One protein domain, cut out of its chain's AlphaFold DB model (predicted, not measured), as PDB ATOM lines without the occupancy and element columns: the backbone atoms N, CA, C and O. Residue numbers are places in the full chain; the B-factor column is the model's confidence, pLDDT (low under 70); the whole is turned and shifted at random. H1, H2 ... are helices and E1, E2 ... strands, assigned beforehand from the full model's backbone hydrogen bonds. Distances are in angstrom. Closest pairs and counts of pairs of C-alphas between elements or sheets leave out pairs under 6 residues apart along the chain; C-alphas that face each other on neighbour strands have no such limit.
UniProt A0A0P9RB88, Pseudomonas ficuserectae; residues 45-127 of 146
ATOM      1  N   GLU A  45      28.720 -30.639 -93.481       93.12
ATOM      2  CA  GLU A  45      30.048 -30.352 -92.908       93.12
ATOM      3  C   GLU A  45      30.012 -29.194 -91.901       93.12
ATOM      4  O   GLU A  45      30.395 -29.353 -90.743       93.12
ATOM      5  N   ARG A  46      29.476 -28.041 -92.317       93.31
ATOM      6  CA  ARG A  46      29.361 -26.875 -91.438       93.31
ATOM      7  C   ARG A  46      28.293 -27.079 -90.362       93.31
ATOM      8  O   ARG A  46      28.514 -26.686 -89.221       93.31
ATOM      9  N   ALA A  47      27.157 -27.691 -90.710       94.75
ATOM     10  CA  ALA A  47      26.069 -27.929 -89.763       94.75
ATOM     11  C   ALA A  47      26.497 -28.859 -88.618       94.75
ATOM     12  O   ALA A  47      26.387 -28.490 -87.452       94.75
ATOM     13  N   PHE A  48      27.052 -30.028 -88.936       95.00
ATOM     14  CA  PHE A  48      27.539 -30.974 -87.936       95.00
ATOM     15  C   PHE A  48      28.739 -30.422 -87.163       95.00
ATOM     16  O   PHE A  48      28.810 -30.621 -85.952       95.00
ATOM     17  N   GLY A  49      29.630 -29.666 -87.813       94.75
ATOM     18  CA  GLY A  49      30.732 -28.983 -87.135       94.75
ATOM     19  C   GLY A  49      30.256 -28.009 -86.053       94.75
ATOM     20  O   GLY A  49      30.743 -28.072 -84.925       94.75
ATOM     21  N   ALA A  50      29.264 -27.168 -86.364       94.94
ATOM     22  CA  ALA A  50      28.686 -26.233 -85.399       94.94
ATOM     23  C   ALA A  50      27.979 -26.956 -84.239       94.94
ATOM     24  O   ALA A  50      28.133 -26.569 -83.081       94.94
ATOM     25  N   VAL A  51      27.246 -28.038 -84.533       95.06
ATOM     26  CA  VAL A  51      26.598 -28.862 -83.500       95.06
ATOM     27  C   VAL A  51      27.638 -29.515 -82.584       95.06
ATOM     28  O   VAL A  51      27.471 -29.491 -81.368       95.06
ATOM     29  N   TYR A  52      28.733 -30.050 -83.135       96.19
ATOM     30  CA  TYR A  52      29.828 -30.625 -82.347       96.19
ATOM     31  C   TYR A  52      30.411 -29.604 -81.365       96.19
ATOM     32  O   TYR A  52      30.554 -29.898 -80.179       96.19
ATOM     33  N   ASP A  53      30.709 -28.393 -81.842       95.62
ATOM     34  CA  ASP A  53      31.291 -27.337 -81.007       95.62
ATOM     35  C   ASP A  53      30.335 -26.887 -79.901       95.62
ATOM     36  O   ASP A  53      30.757 -26.695 -78.758       95.62
ATOM     37  N   ALA A  54      29.039 -26.794 -80.206       96.50
ATOM     38  CA  ALA A  54      28.015 -26.481 -79.216       96.50
ATOM     39  C   ALA A  54      27.919 -27.559 -78.121       96.50
ATOM     40  O   ALA A  54      27.845 -27.224 -76.938       96.50
ATOM     41  N   ILE A  55      27.970 -28.844 -78.492       97.25
ATOM     42  CA  ILE A  55      27.952 -29.962 -77.535       97.25
ATOM     43  C   ILE A  55      29.215 -29.951 -76.670       97.25
ATOM     44  O   ILE A  55      29.126 -30.073 -75.449       97.25
ATOM     45  N   MET A  56      30.389 -29.755 -77.277       96.44
ATOM     46  CA  MET A  56      31.657 -29.685 -76.549       96.44
ATOM     47  C   MET A  56      31.646 -28.555 -75.505       96.44
ATOM     48  O   MET A  56      32.063 -28.751 -74.362       96.44
ATOM     49  N   ALA A  57      31.098 -27.390 -75.866       97.50
ATOM     50  CA  ALA A  57      30.991 -26.223 -74.992       97.50
ATOM     51  C   ALA A  57      29.853 -26.300 -73.952       97.50
ATOM     52  O   ALA A  57      29.784 -25.442 -73.064       97.50
ATOM     53  N   ALA A  58      28.960 -27.292 -74.039       97.81
ATOM     54  CA  ALA A  58      27.805 -27.410 -73.157       97.81
ATOM     55  C   ALA A  58      28.222 -27.615 -71.690       97.81
ATOM     56  O   ALA A  58      29.174 -28.337 -71.388       97.81
ATOM     57  N   LYS A  59      27.491 -26.976 -70.767       97.81
ATOM     58  CA  LYS A  59      27.777 -27.000 -69.317       97.81
ATOM     59  C   LYS A  59      26.635 -27.531 -68.453       97.81
ATOM     60  O   LYS A  59      26.860 -27.808 -67.284       97.81
ATOM     61  N   GLN A  60      25.417 -27.592 -68.988       97.69
ATOM     62  CA  GLN A  60      24.216 -27.915 -68.207       97.69
ATOM     63  C   GLN A  60      23.476 -29.105 -68.804       97.69
ATOM     64  O   GLN A  60      23.330 -30.129 -68.142       97.69
ATOM     65  N   SER A  61      23.067 -29.002 -70.067       96.94
ATOM     66  CA  SER A  61      22.383 -30.084 -70.767       96.94
ATOM     67  C   SER A  61      22.713 -30.117 -72.257       96.94
ATOM     68  O   SER A  61      23.160 -29.126 -72.839       96.94
ATOM     69  N   VAL A  62      22.485 -31.284 -72.855       97.25
ATOM     70  CA  VAL A  62      22.467 -31.520 -74.299       97.25
ATOM     71  C   VAL A  62      21.219 -32.338 -74.602       97.25
ATOM     72  O   VAL A  62      21.074 -33.455 -74.106       97.25
ATOM     73  N   GLU A  63      20.313 -31.786 -75.403       96.38
ATOM     74  CA  GLU A  63      19.032 -32.411 -75.734       96.38
ATOM     75  C   GLU A  63      18.926 -32.577 -77.251       96.38
ATOM     76  O   GLU A  63      18.964 -31.599 -77.995       96.38
ATOM     77  N   ILE A  64      18.838 -33.824 -77.716       94.00
ATOM     78  CA  ILE A  64      18.794 -34.167 -79.140       94.00
ATOM     79  C   ILE A  64      17.460 -34.836 -79.442       94.00
ATOM     80  O   ILE A  64      17.121 -35.848 -78.834       94.00
ATOM     81  N   ILE A  65      16.734 -34.300 -80.420       92.12
ATOM     82  CA  ILE A  65      15.516 -34.904 -80.963       92.12
ATOM     83  C   ILE A  65      15.778 -35.224 -82.431       92.12
ATOM     84  O   ILE A  65      16.157 -34.339 -83.198       92.12
ATOM     85  N   CYS A  66      15.612 -36.481 -82.831       89.50
ATOM     86  CA  CYS A  66      15.923 -36.904 -84.194       89.50
ATOM     87  C   CYS A  66      15.085 -38.102 -84.648       89.50
ATOM     88  O   CYS A  66      14.492 -38.820 -83.845       89.50
ATOM     89  N   TRP A  67      15.019 -38.299 -85.966       85.75
ATOM     90  CA  TRP A  67      14.331 -39.449 -86.554       85.75
ATOM     91  C   TRP A  67      15.192 -40.719 -86.529       85.75
ATOM     92  O   TRP A  67      14.682 -41.804 -86.280       85.75
ATOM     93  N   GLY A  68      16.501 -40.565 -86.741       81.81
ATOM     94  CA  GLY A  68      17.497 -41.621 -86.606       81.81
ATOM     95  C   GLY A  68      18.760 -41.068 -85.952       81.81
ATOM     96  O   GLY A  68      19.136 -39.918 -86.197       81.81
ATOM     97  N   PHE A  69      19.401 -41.884 -85.118       84.94
ATOM     98  CA  PHE A  69      20.579 -41.502 -84.351       84.94
ATOM     99  C   PHE A  69      21.674 -42.554 -84.513       84.94
ATOM    100  O   PHE A  69      21.525 -43.663 -84.024       84.94
ATOM    101  N   GLN A  70      22.780 -42.227 -85.181       86.38
ATOM    102  CA  GLN A  70      23.907 -43.148 -85.356       86.38
ATOM    103  C   GLN A  70      25.071 -42.735 -84.433       86.38
ATOM    104  O   GLN A  70      25.778 -41.774 -84.748       86.38
ATOM    105  N   PRO A  71      25.333 -43.447 -83.318       87.75
ATOM    106  CA  PRO A  71      26.338 -43.032 -82.331       87.75
ATOM    107  C   PRO A  71      27.775 -43.018 -82.875       87.75
ATOM    108  O   PRO A  71      28.610 -42.252 -82.398       87.75
ATOM    109  N   SER A  72      28.065 -43.850 -83.878       87.50
ATOM    110  CA  SER A  72      29.386 -43.971 -84.511       87.50
ATOM    111  C   SER A  72      29.676 -42.895 -85.563       87.50
ATOM    112  O   SER A  72      30.739 -42.898 -86.180       87.50
ATOM    113  N   MET A  73      28.737 -41.977 -85.808       90.06
ATOM    114  CA  MET A  73      28.918 -40.927 -86.801       90.06
ATOM    115  C   MET A  73      29.893 -39.847 -86.310       90.06
ATOM    116  O   MET A  73      29.774 -39.328 -85.200       90.06
ATOM    117  N   TYR A  74      30.805 -39.438 -87.194       93.50
ATOM    118  CA  TYR A  74      31.664 -38.271 -86.999       93.50
ATOM    119  C   TYR A  74      30.982 -36.998 -87.501       93.50
ATOM    120  O   TYR A  74      30.626 -36.897 -88.682       93.50
ATOM    121  N   PHE A  75      30.846 -36.016 -86.609       93.69
ATOM    122  CA  PHE A  75      30.304 -34.694 -86.940       93.69
ATOM    123  C   PHE A  75      31.365 -33.752 -87.519       93.69
ATOM    124  O   PHE A  75      31.059 -32.949 -88.397       93.69
ATOM    125  N   LYS A  76      32.622 -33.896 -87.089       92.50
ATOM    126  CA  LYS A  76      33.790 -33.269 -87.716       92.50
ATOM    127  C   LYS A  76      34.637 -34.346 -88.377       92.50
ATOM    128  O   LYS A  76      34.804 -35.423 -87.822       92.50
ATOM    129  N   ARG A  77      35.130 -34.080 -89.587       85.94
ATOM    130  CA  ARG A  77      35.951 -35.013 -90.372       85.94
ATOM    131  C   ARG A  77      37.257 -34.320 -90.742       85.94
ATOM    132  O   ARG A  77      37.250 -33.124 -91.000       85.94
ATOM    133  N   GLY A  78      38.360 -35.064 -90.782       77.44
ATOM    134  CA  GLY A  78      39.681 -34.534 -91.147       77.44
ATOM    135  C   GLY A  78      40.556 -34.100 -89.966       77.44
ATOM    136  O   GLY A  78      41.770 -34.040 -90.130       77.44
ATOM    137  N   ASP A  79      39.981 -33.909 -88.776       69.12
ATOM    138  CA  ASP A  79      40.737 -33.766 -87.527       69.12
ATOM    139  C   ASP A  79      40.911 -35.133 -86.863       69.12
ATOM    140  O   ASP A  79      39.931 -35.790 -86.500       69.12
ATOM    141  N   SER A  80      42.162 -35.548 -86.654       68.88
ATOM    142  CA  SER A  80      42.508 -36.848 -86.057       68.88
ATOM    143  C   SER A  80      42.051 -37.018 -84.604       68.88
ATOM    144  O   SER A  80      42.116 -38.122 -84.075       68.88
ATOM    145  N   CYS A  81      41.606 -35.937 -83.958       79.94
ATOM    146  CA  CYS A  81      41.207 -35.911 -82.549       79.94
ATOM    147  C   CYS A  81      39.698 -35.686 -82.345       79.94
ATOM    148  O   CYS A  81      39.260 -35.506 -81.211       79.94
ATOM    149  N   SER A  82      38.905 -35.626 -83.419       86.69
ATOM    150  CA  SER A  82      37.452 -35.467 -83.292       86.69
ATOM    151  C   SER A  82      36.809 -36.769 -82.811       86.69
ATOM    152  O   SER A  82      37.151 -37.841 -83.297       86.69
ATOM    153  N   LEU A  83      35.897 -36.679 -81.839       92.88
ATOM    154  CA  LEU A  83      35.176 -37.838 -81.307       92.88
ATOM    155  C   LEU A  83      33.971 -38.189 -82.184       92.88
ATOM    156  O   LEU A  83      33.361 -37.312 -82.811       92.88
ATOM    157  N   CYS A  84      33.571 -39.461 -82.166       94.12
ATOM    158  CA  CYS A  84      32.238 -39.829 -82.643       94.12
ATOM    159  C   CYS A  84      31.175 -39.164 -81.757       94.12
ATOM    160  O   CYS A  84      31.409 -38.909 -80.575       94.12
ATOM    161  N   ILE A  85      29.974 -38.921 -82.288       94.75
ATOM    162  CA  ILE A  85      28.915 -38.251 -81.520       94.75
ATOM    163  C   ILE A  85      28.542 -39.014 -80.237       94.75
ATOM    164  O   ILE A  85      28.313 -38.393 -79.203       94.75
ATOM    165  N   GLY A  86      28.550 -40.350 -80.267       91.12
ATOM    166  CA  GLY A  86      28.318 -41.174 -79.081       91.12
ATOM    167  C   GLY A  86      29.363 -40.939 -77.987       91.12
ATOM    168  O   GLY A  86      29.001 -40.699 -76.839       91.12
ATOM    169  N   GLU A  87      30.647 -40.931 -78.355       94.38
ATOM    170  CA  GLU A  87      31.775 -40.686 -77.442       94.38
ATOM    171  C   GLU A  87      31.826 -39.237 -76.937       94.38
ATOM    172  O   GLU A  87      32.234 -38.972 -75.808       94.38
ATOM    173  N   LEU A  88      31.379 -38.280 -77.749       95.94
ATOM    174  CA  LEU A  88      31.265 -36.894 -77.319       95.94
ATOM    175  C   LEU A  88      30.185 -36.741 -76.241       95.94
ATOM    176  O   LEU A  88      30.430 -36.147 -75.196       95.94
ATOM    177  N   LEU A  89      28.990 -37.289 -76.472       96.00
ATOM    178  CA  LEU A  89      27.888 -37.223 -75.507       96.00
ATOM    179  C   LEU A  89      28.226 -37.948 -74.202       96.00
ATOM    180  O   LEU A  89      27.959 -37.437 -73.117       96.00
ATOM    181  N   ALA A  90      28.867 -39.105 -74.320       93.56
ATOM    182  CA  ALA A  90      29.476 -39.850 -73.231       93.56
ATOM    183  C   ALA A  90      30.400 -38.995 -72.356       93.56
ATOM    184  O   ALA A  90      30.221 -38.930 -71.139       93.56
ATOM    185  N   LEU A  91      31.365 -38.320 -72.987       95.94
ATOM    186  CA  LEU A  91      32.306 -37.436 -72.311       95.94
ATOM    187  C   LEU A  91      31.561 -36.330 -71.556       95.94
ATOM    188  O   LEU A  91      31.797 -36.120 -70.369       95.94
ATOM    189  N   LYS A  92      30.599 -35.668 -72.208       96.94
ATOM    190  CA  LYS A  92      29.798 -34.612 -71.572       96.94
ATOM    191  C   LYS A  92      28.993 -35.135 -70.379       96.94
ATOM    192  O   LYS A  92      28.928 -34.458 -69.356       96.94
ATOM    193  N   ALA A  93      28.429 -36.338 -70.472       94.88
ATOM    194  CA  ALA A  93      27.732 -36.970 -69.354       94.88
ATOM    195  C   ALA A  93      28.671 -37.240 -68.163       94.88
ATOM    196  O   ALA A  93      28.297 -36.973 -67.022       94.88
ATOM    197  N   GLN A  94      29.906 -37.690 -68.416       95.50
ATOM    198  CA  GLN A  94      30.928 -37.872 -67.374       95.50
ATOM    199  C   GLN A  94      31.347 -36.549 -66.716       95.50
ATOM    200  O   GLN A  94      31.637 -36.518 -65.522       95.50
ATOM    201  N   GLU A  95      31.324 -35.445 -67.462       96.44
ATOM    202  CA  GLU A  95      31.543 -34.085 -66.947       96.44
ATOM    203  C   GLU A  95      30.345 -33.528 -66.148       96.44
ATOM    204  O   GLU A  95      30.400 -32.400 -65.654       96.44
ATOM    205  N   GLY A  96      29.260 -34.297 -66.003       95.00
ATOM    206  CA  GLY A  96      28.061 -33.908 -65.258       95.00
ATOM    207  C   GLY A  96      27.019 -33.139 -66.077       95.00
ATOM    208  O   GLY A  96      26.068 -32.610 -65.502       95.00
ATOM    209  N   VAL A  97      27.162 -33.071 -67.404       97.44
ATOM    210  CA  VAL A  97      26.155 -32.477 -68.296       97.44
ATOM    211  C   VAL A  97      24.999 -33.458 -68.496       97.44
ATOM    212  O   VAL A  97      25.207 -34.628 -68.812       97.44
ATOM    213  N   GLN A  98      23.758 -32.987 -68.368       96.88
ATOM    214  CA  GLN A  98      22.580 -33.826 -68.578       96.88
ATOM    215  C   GLN A  98      22.356 -34.087 -70.073       96.88
ATOM    216  O   GLN A  98      21.924 -33.197 -70.806       96.88
ATOM    217  N   VAL A  99      22.600 -35.316 -70.522       95.12
ATOM    218  CA  VAL A  99      22.382 -35.716 -71.918       95.12
ATOM    219  C   VAL A  99      21.038 -36.429 -72.070       95.12
ATOM    220  O   VAL A  99      20.788 -37.429 -71.401       95.12
ATOM    221  N   LYS A 100      20.181 -35.939 -72.973       94.88
ATOM    222  CA  LYS A 100      18.893 -36.553 -73.334       94.88
ATOM    223  C   LYS A 100      18.811 -36.738 -74.844       94.88
ATOM    224  O   LYS A 100      19.008 -35.786 -75.596       94.88
ATOM    225  N   VAL A 101      18.476 -37.945 -75.286       90.38
ATOM    226  CA  VAL A 101      18.270 -38.251 -76.706       90.38
ATOM    227  C   VAL A 101      16.876 -38.836 -76.884       90.38
ATOM    228  O   VAL A 101      16.573 -39.900 -76.353       90.38
ATOM    229  N   LEU A 102      16.032 -38.133 -77.636       89.75
ATOM    230  CA  LEU A 102      14.728 -38.602 -78.082       89.75
ATOM    231  C   LEU A 102      14.838 -38.983 -79.561       89.75
ATOM    232  O   LEU A 102      14.832 -38.122 -80.443       89.75
ATOM    233  N   CYS A 103      14.965 -40.279 -79.825       85.25
ATOM    234  CA  CYS A 103      14.966 -40.813 -81.181       85.25
ATOM    235  C   CYS A 103      13.592 -41.405 -81.500       85.25
ATOM    236  O   CYS A 103      13.019 -42.123 -80.678       85.25
ATOM    237  N   TRP A 104      13.067 -41.115 -82.689       80.56
ATOM    238  CA  TRP A 104      11.888 -41.812 -83.195       80.56
ATOM    239  C   TRP A 104      12.159 -43.319 -83.324       80.56
ATOM    240  O   TRP A 104      13.289 -43.745 -83.567       80.56
ATOM    241  N   TYR A 105      11.104 -44.113 -83.150       67.00
ATOM    242  CA  TYR A 105      11.145 -45.570 -83.148       67.00
ATOM    243  C   TYR A 105       9.968 -46.115 -83.967       67.00
ATOM    244  O   TYR A 105       8.832 -45.685 -83.757       67.00
ATOM    245  N   ASP A 106      10.222 -47.075 -84.862       58.25
ATOM    246  CA  ASP A 106       9.166 -47.817 -85.561       58.25
ATOM    247  C   ASP A 106       8.977 -49.216 -84.972       58.25
ATOM    248  O   ASP A 106       9.929 -49.964 -84.773       58.25
ATOM    249  N   SER A 107       7.717 -49.602 -84.803       54.38
ATOM    250  CA  SER A 107       7.264 -50.934 -84.392       54.38
ATOM    251  C   SER A 107       7.788 -52.095 -85.251       54.38
ATOM    252  O   SER A 107       7.836 -53.227 -84.777       54.38
ATOM    253  N   THR A 108       8.178 -51.841 -86.504       53.84
ATOM    254  CA  THR A 108       8.611 -52.885 -87.450       53.84
ATOM    255  C   THR A 108      10.118 -53.165 -87.444       53.84
ATOM    256  O   THR A 108      10.561 -54.068 -88.149       53.84
ATOM    257  N   HIS A 109      10.917 -52.421 -86.663       50.44
ATOM    258  CA  HIS A 109      12.374 -52.587 -86.520       50.44
ATOM    259  C   HIS A 109      13.210 -52.534 -87.818       50.44
ATOM    260  O   HIS A 109      14.416 -52.791 -87.792       50.44
ATOM    261  N   MET A 110      12.622 -52.177 -88.963       45.31
ATOM    262  CA  MET A 110      13.294 -52.273 -90.265       45.31
ATOM    263  C   MET A 110      14.547 -51.386 -90.340       45.31
ATOM    264  O   MET A 110      15.605 -51.862 -90.744       45.31
ATOM    265  N   ALA A 111      14.467 -50.141 -89.860       45.62
ATOM    266  CA  ALA A 111      15.607 -49.220 -89.817       45.62
ATOM    267  C   ALA A 111      16.668 -49.606 -88.763       45.62
ATOM    268  O   ALA A 111      17.837 -49.272 -88.915       45.62
ATOM    269  N   GLN A 112      16.273 -50.337 -87.717       49.31
ATOM    270  CA  GLN A 112      17.126 -50.688 -86.569       49.31
ATOM    271  C   GLN A 112      17.878 -52.008 -86.762       49.31
ATOM    272  O   GLN A 112      18.891 -52.255 -86.114       49.31
ATOM    273  N   SER A 113      17.377 -52.867 -87.654       47.25
ATOM    274  CA  SER A 113      17.986 -54.161 -87.978       47.25
ATOM    275  C   SER A 113      19.326 -54.046 -88.715       47.25
ATOM    276  O   SER A 113      20.108 -54.994 -88.708       47.25
ATOM    277  N   MET A 114      19.601 -52.891 -89.331       47.47
ATOM    278  CA  MET A 114      20.836 -52.638 -90.079       47.47
ATOM    279  C   MET A 114      21.840 -51.778 -89.301       47.47
ATOM    280  O   MET A 114      23.041 -51.997 -89.425       47.47
ATOM    281  N   GLU A 115      21.375 -50.842 -88.469       48.22
ATOM    282  CA  GLU A 115      22.208 -49.968 -87.639       48.22
ATOM    283  C   GLU A 115      21.476 -49.735 -86.313       48.22
ATOM    284  O   GLU A 115      20.346 -49.262 -86.338       48.22
ATOM    285  N   ASN A 116      22.074 -50.084 -85.164       55.12
ATOM    286  CA  ASN A 116      21.445 -49.904 -83.847       55.12
ATOM    287  C   ASN A 116      21.369 -48.404 -83.489       55.12
ATOM    288  O   ASN A 116      22.397 -47.844 -83.090       55.12
ATOM    289  N   PRO A 117      20.204 -47.735 -83.599       48.44
ATOM    290  CA  PRO A 117      20.121 -46.290 -83.464       48.44
ATOM    291  C   PRO A 117      19.619 -45.862 -82.080       48.44
ATOM    292  O   PRO A 117      19.429 -44.678 -81.811       48.44
ATOM    293  N   THR A 118      19.357 -46.830 -81.199       52.31
ATOM    294  CA  THR A 118      18.710 -46.617 -79.911       52.31
ATOM    295  C   THR A 118      19.719 -46.904 -78.807       52.31
ATOM    296  O   THR A 118      19.955 -48.062 -78.452       52.31
ATOM    297  N   PRO A 119      20.358 -45.863 -78.255       48.06
ATOM    298  CA  PRO A 119      21.219 -46.059 -77.109       48.06
ATOM    299  C   PRO A 119      20.412 -46.596 -75.916       48.06
ATOM    300  O   PRO A 119      19.513 -45.924 -75.416       48.06
ATOM    301  N   GLY A 120      20.719 -47.829 -75.490       48.00
ATOM    302  CA  GLY A 120      20.056 -48.515 -74.373       48.00
ATOM    303  C   GLY A 120      18.968 -49.540 -74.736       48.00
ATOM    304  O   GLY A 120      18.369 -50.090 -73.813       48.00
ATOM    305  N   ASP A 121      18.713 -49.837 -76.018       53.59
ATOM    306  CA  ASP A 121      17.721 -50.852 -76.431       53.59
ATOM    307  C   ASP A 121      18.275 -51.814 -77.497       53.59
ATOM    308  O   ASP A 121      18.065 -51.642 -78.695       53.59
ATOM    309  N   ASN A 122      19.037 -52.822 -77.065       50.09
ATOM    310  CA  ASN A 122      19.637 -53.831 -77.941       50.09
ATOM    311  C   ASN A 122      19.505 -55.263 -77.392       50.09
ATOM    312  O   ASN A 122      19.118 -55.494 -76.251       50.09
ATOM    313  N   VAL A 123      19.827 -56.253 -78.232       43.78
ATOM    314  CA  VAL A 123      19.733 -57.691 -77.906       43.78
ATOM    315  C   VAL A 123      20.746 -58.167 -76.852       43.78
ATOM    316  O   VAL A 123      20.550 -59.236 -76.274       43.78
ATOM    317  N   SER A 124      21.794 -57.388 -76.554       45.38
ATOM    318  CA  SER A 124      22.713 -57.639 -75.431       45.38
ATOM    319  C   SER A 124      22.061 -57.396 -74.066       45.38
ATOM    320  O   SER A 124      22.438 -58.076 -73.115       45.38
ATOM    321  N   ASN A 125      21.001 -56.577 -73.976       43.31
ATOM    322  CA  ASN A 125      20.213 -56.393 -72.745       43.31
ATOM    323  C   ASN A 125      19.548 -57.684 -72.216       43.31
ATOM    324  O   ASN A 125      19.060 -57.695 -71.086       43.31
ATOM    325  N   TRP A 126      19.475 -58.765 -73.005       40.69
ATOM    326  CA  TRP A 126      18.885 -60.043 -72.573       40.69
ATOM    327  C   TRP A 126      19.900 -60.982 -71.892       40.69
ATOM    328  O   TRP A 126      19.504 -61.905 -71.178       40.69
ATOM    329  N   ALA A 127      21.208 -60.769 -72.081       41.91
ATOM    330  CA  ALA A 127      22.254 -61.622 -71.523       41.91
ATOM    331  C   ALA A 127      23.046 -60.868 -70.436       41.91
ATOM    332  O   ALA A 127      23.692 -59.866 -70.741       41.91
TER     333      ALA A 127
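AT A GLANCE: This is residues 45 to 127 of the 146 residues of a protein of Pseudomonas ficuserectae (UniProt A0A0P9RB88). Two parallel strands, E1 and E2, lie side by side; H2 packs over them with residues 89 to 93, H1 stands beside H2, and a long tail after E2 leads away to short H3. The 83 printed residues hold H1, E1, H2, E2, H3, mixed in class, with under half in named elements. The whole is only just compact, close to loose: radius of gyration of the C-alphas 13.8 A, spans 36 by 28 by 23 A.

IN THESE COORDINATES: H1, residues 45 to 57, begins at C-alpha (30.048, -30.352, -92.908) and measures 18.4 A. E1 is residues 61 to 66, H2 85 to 94, E2 98 to 103. H3, residues 123 to 126, ends at C-alpha (18.885, -60.043, -72.573).

HOW THE PARTS SIT: H1 touches H2 with residues 52 to 56 alone, closest C-alphas Met 56 and Lys 92, 7.2 A, the same way at a shallow tilt of 10 degrees. N 62 of E1 and O 98 of E2 are within hydrogen-bond range, 2.9 A. E1, H2, E2 form a strand-helix-strand unit, a helix between parallel neighbour strands, its crossover right-handed. In H1 and H2 every O i to N i+4 pair is within range; H3 is too short for one.

THE WHOLE: The printed part has no cut. Links E1 to H2 and E2 to H3 are long. Residues 79 to 80 and 105 to 127 have pLDDT under 70.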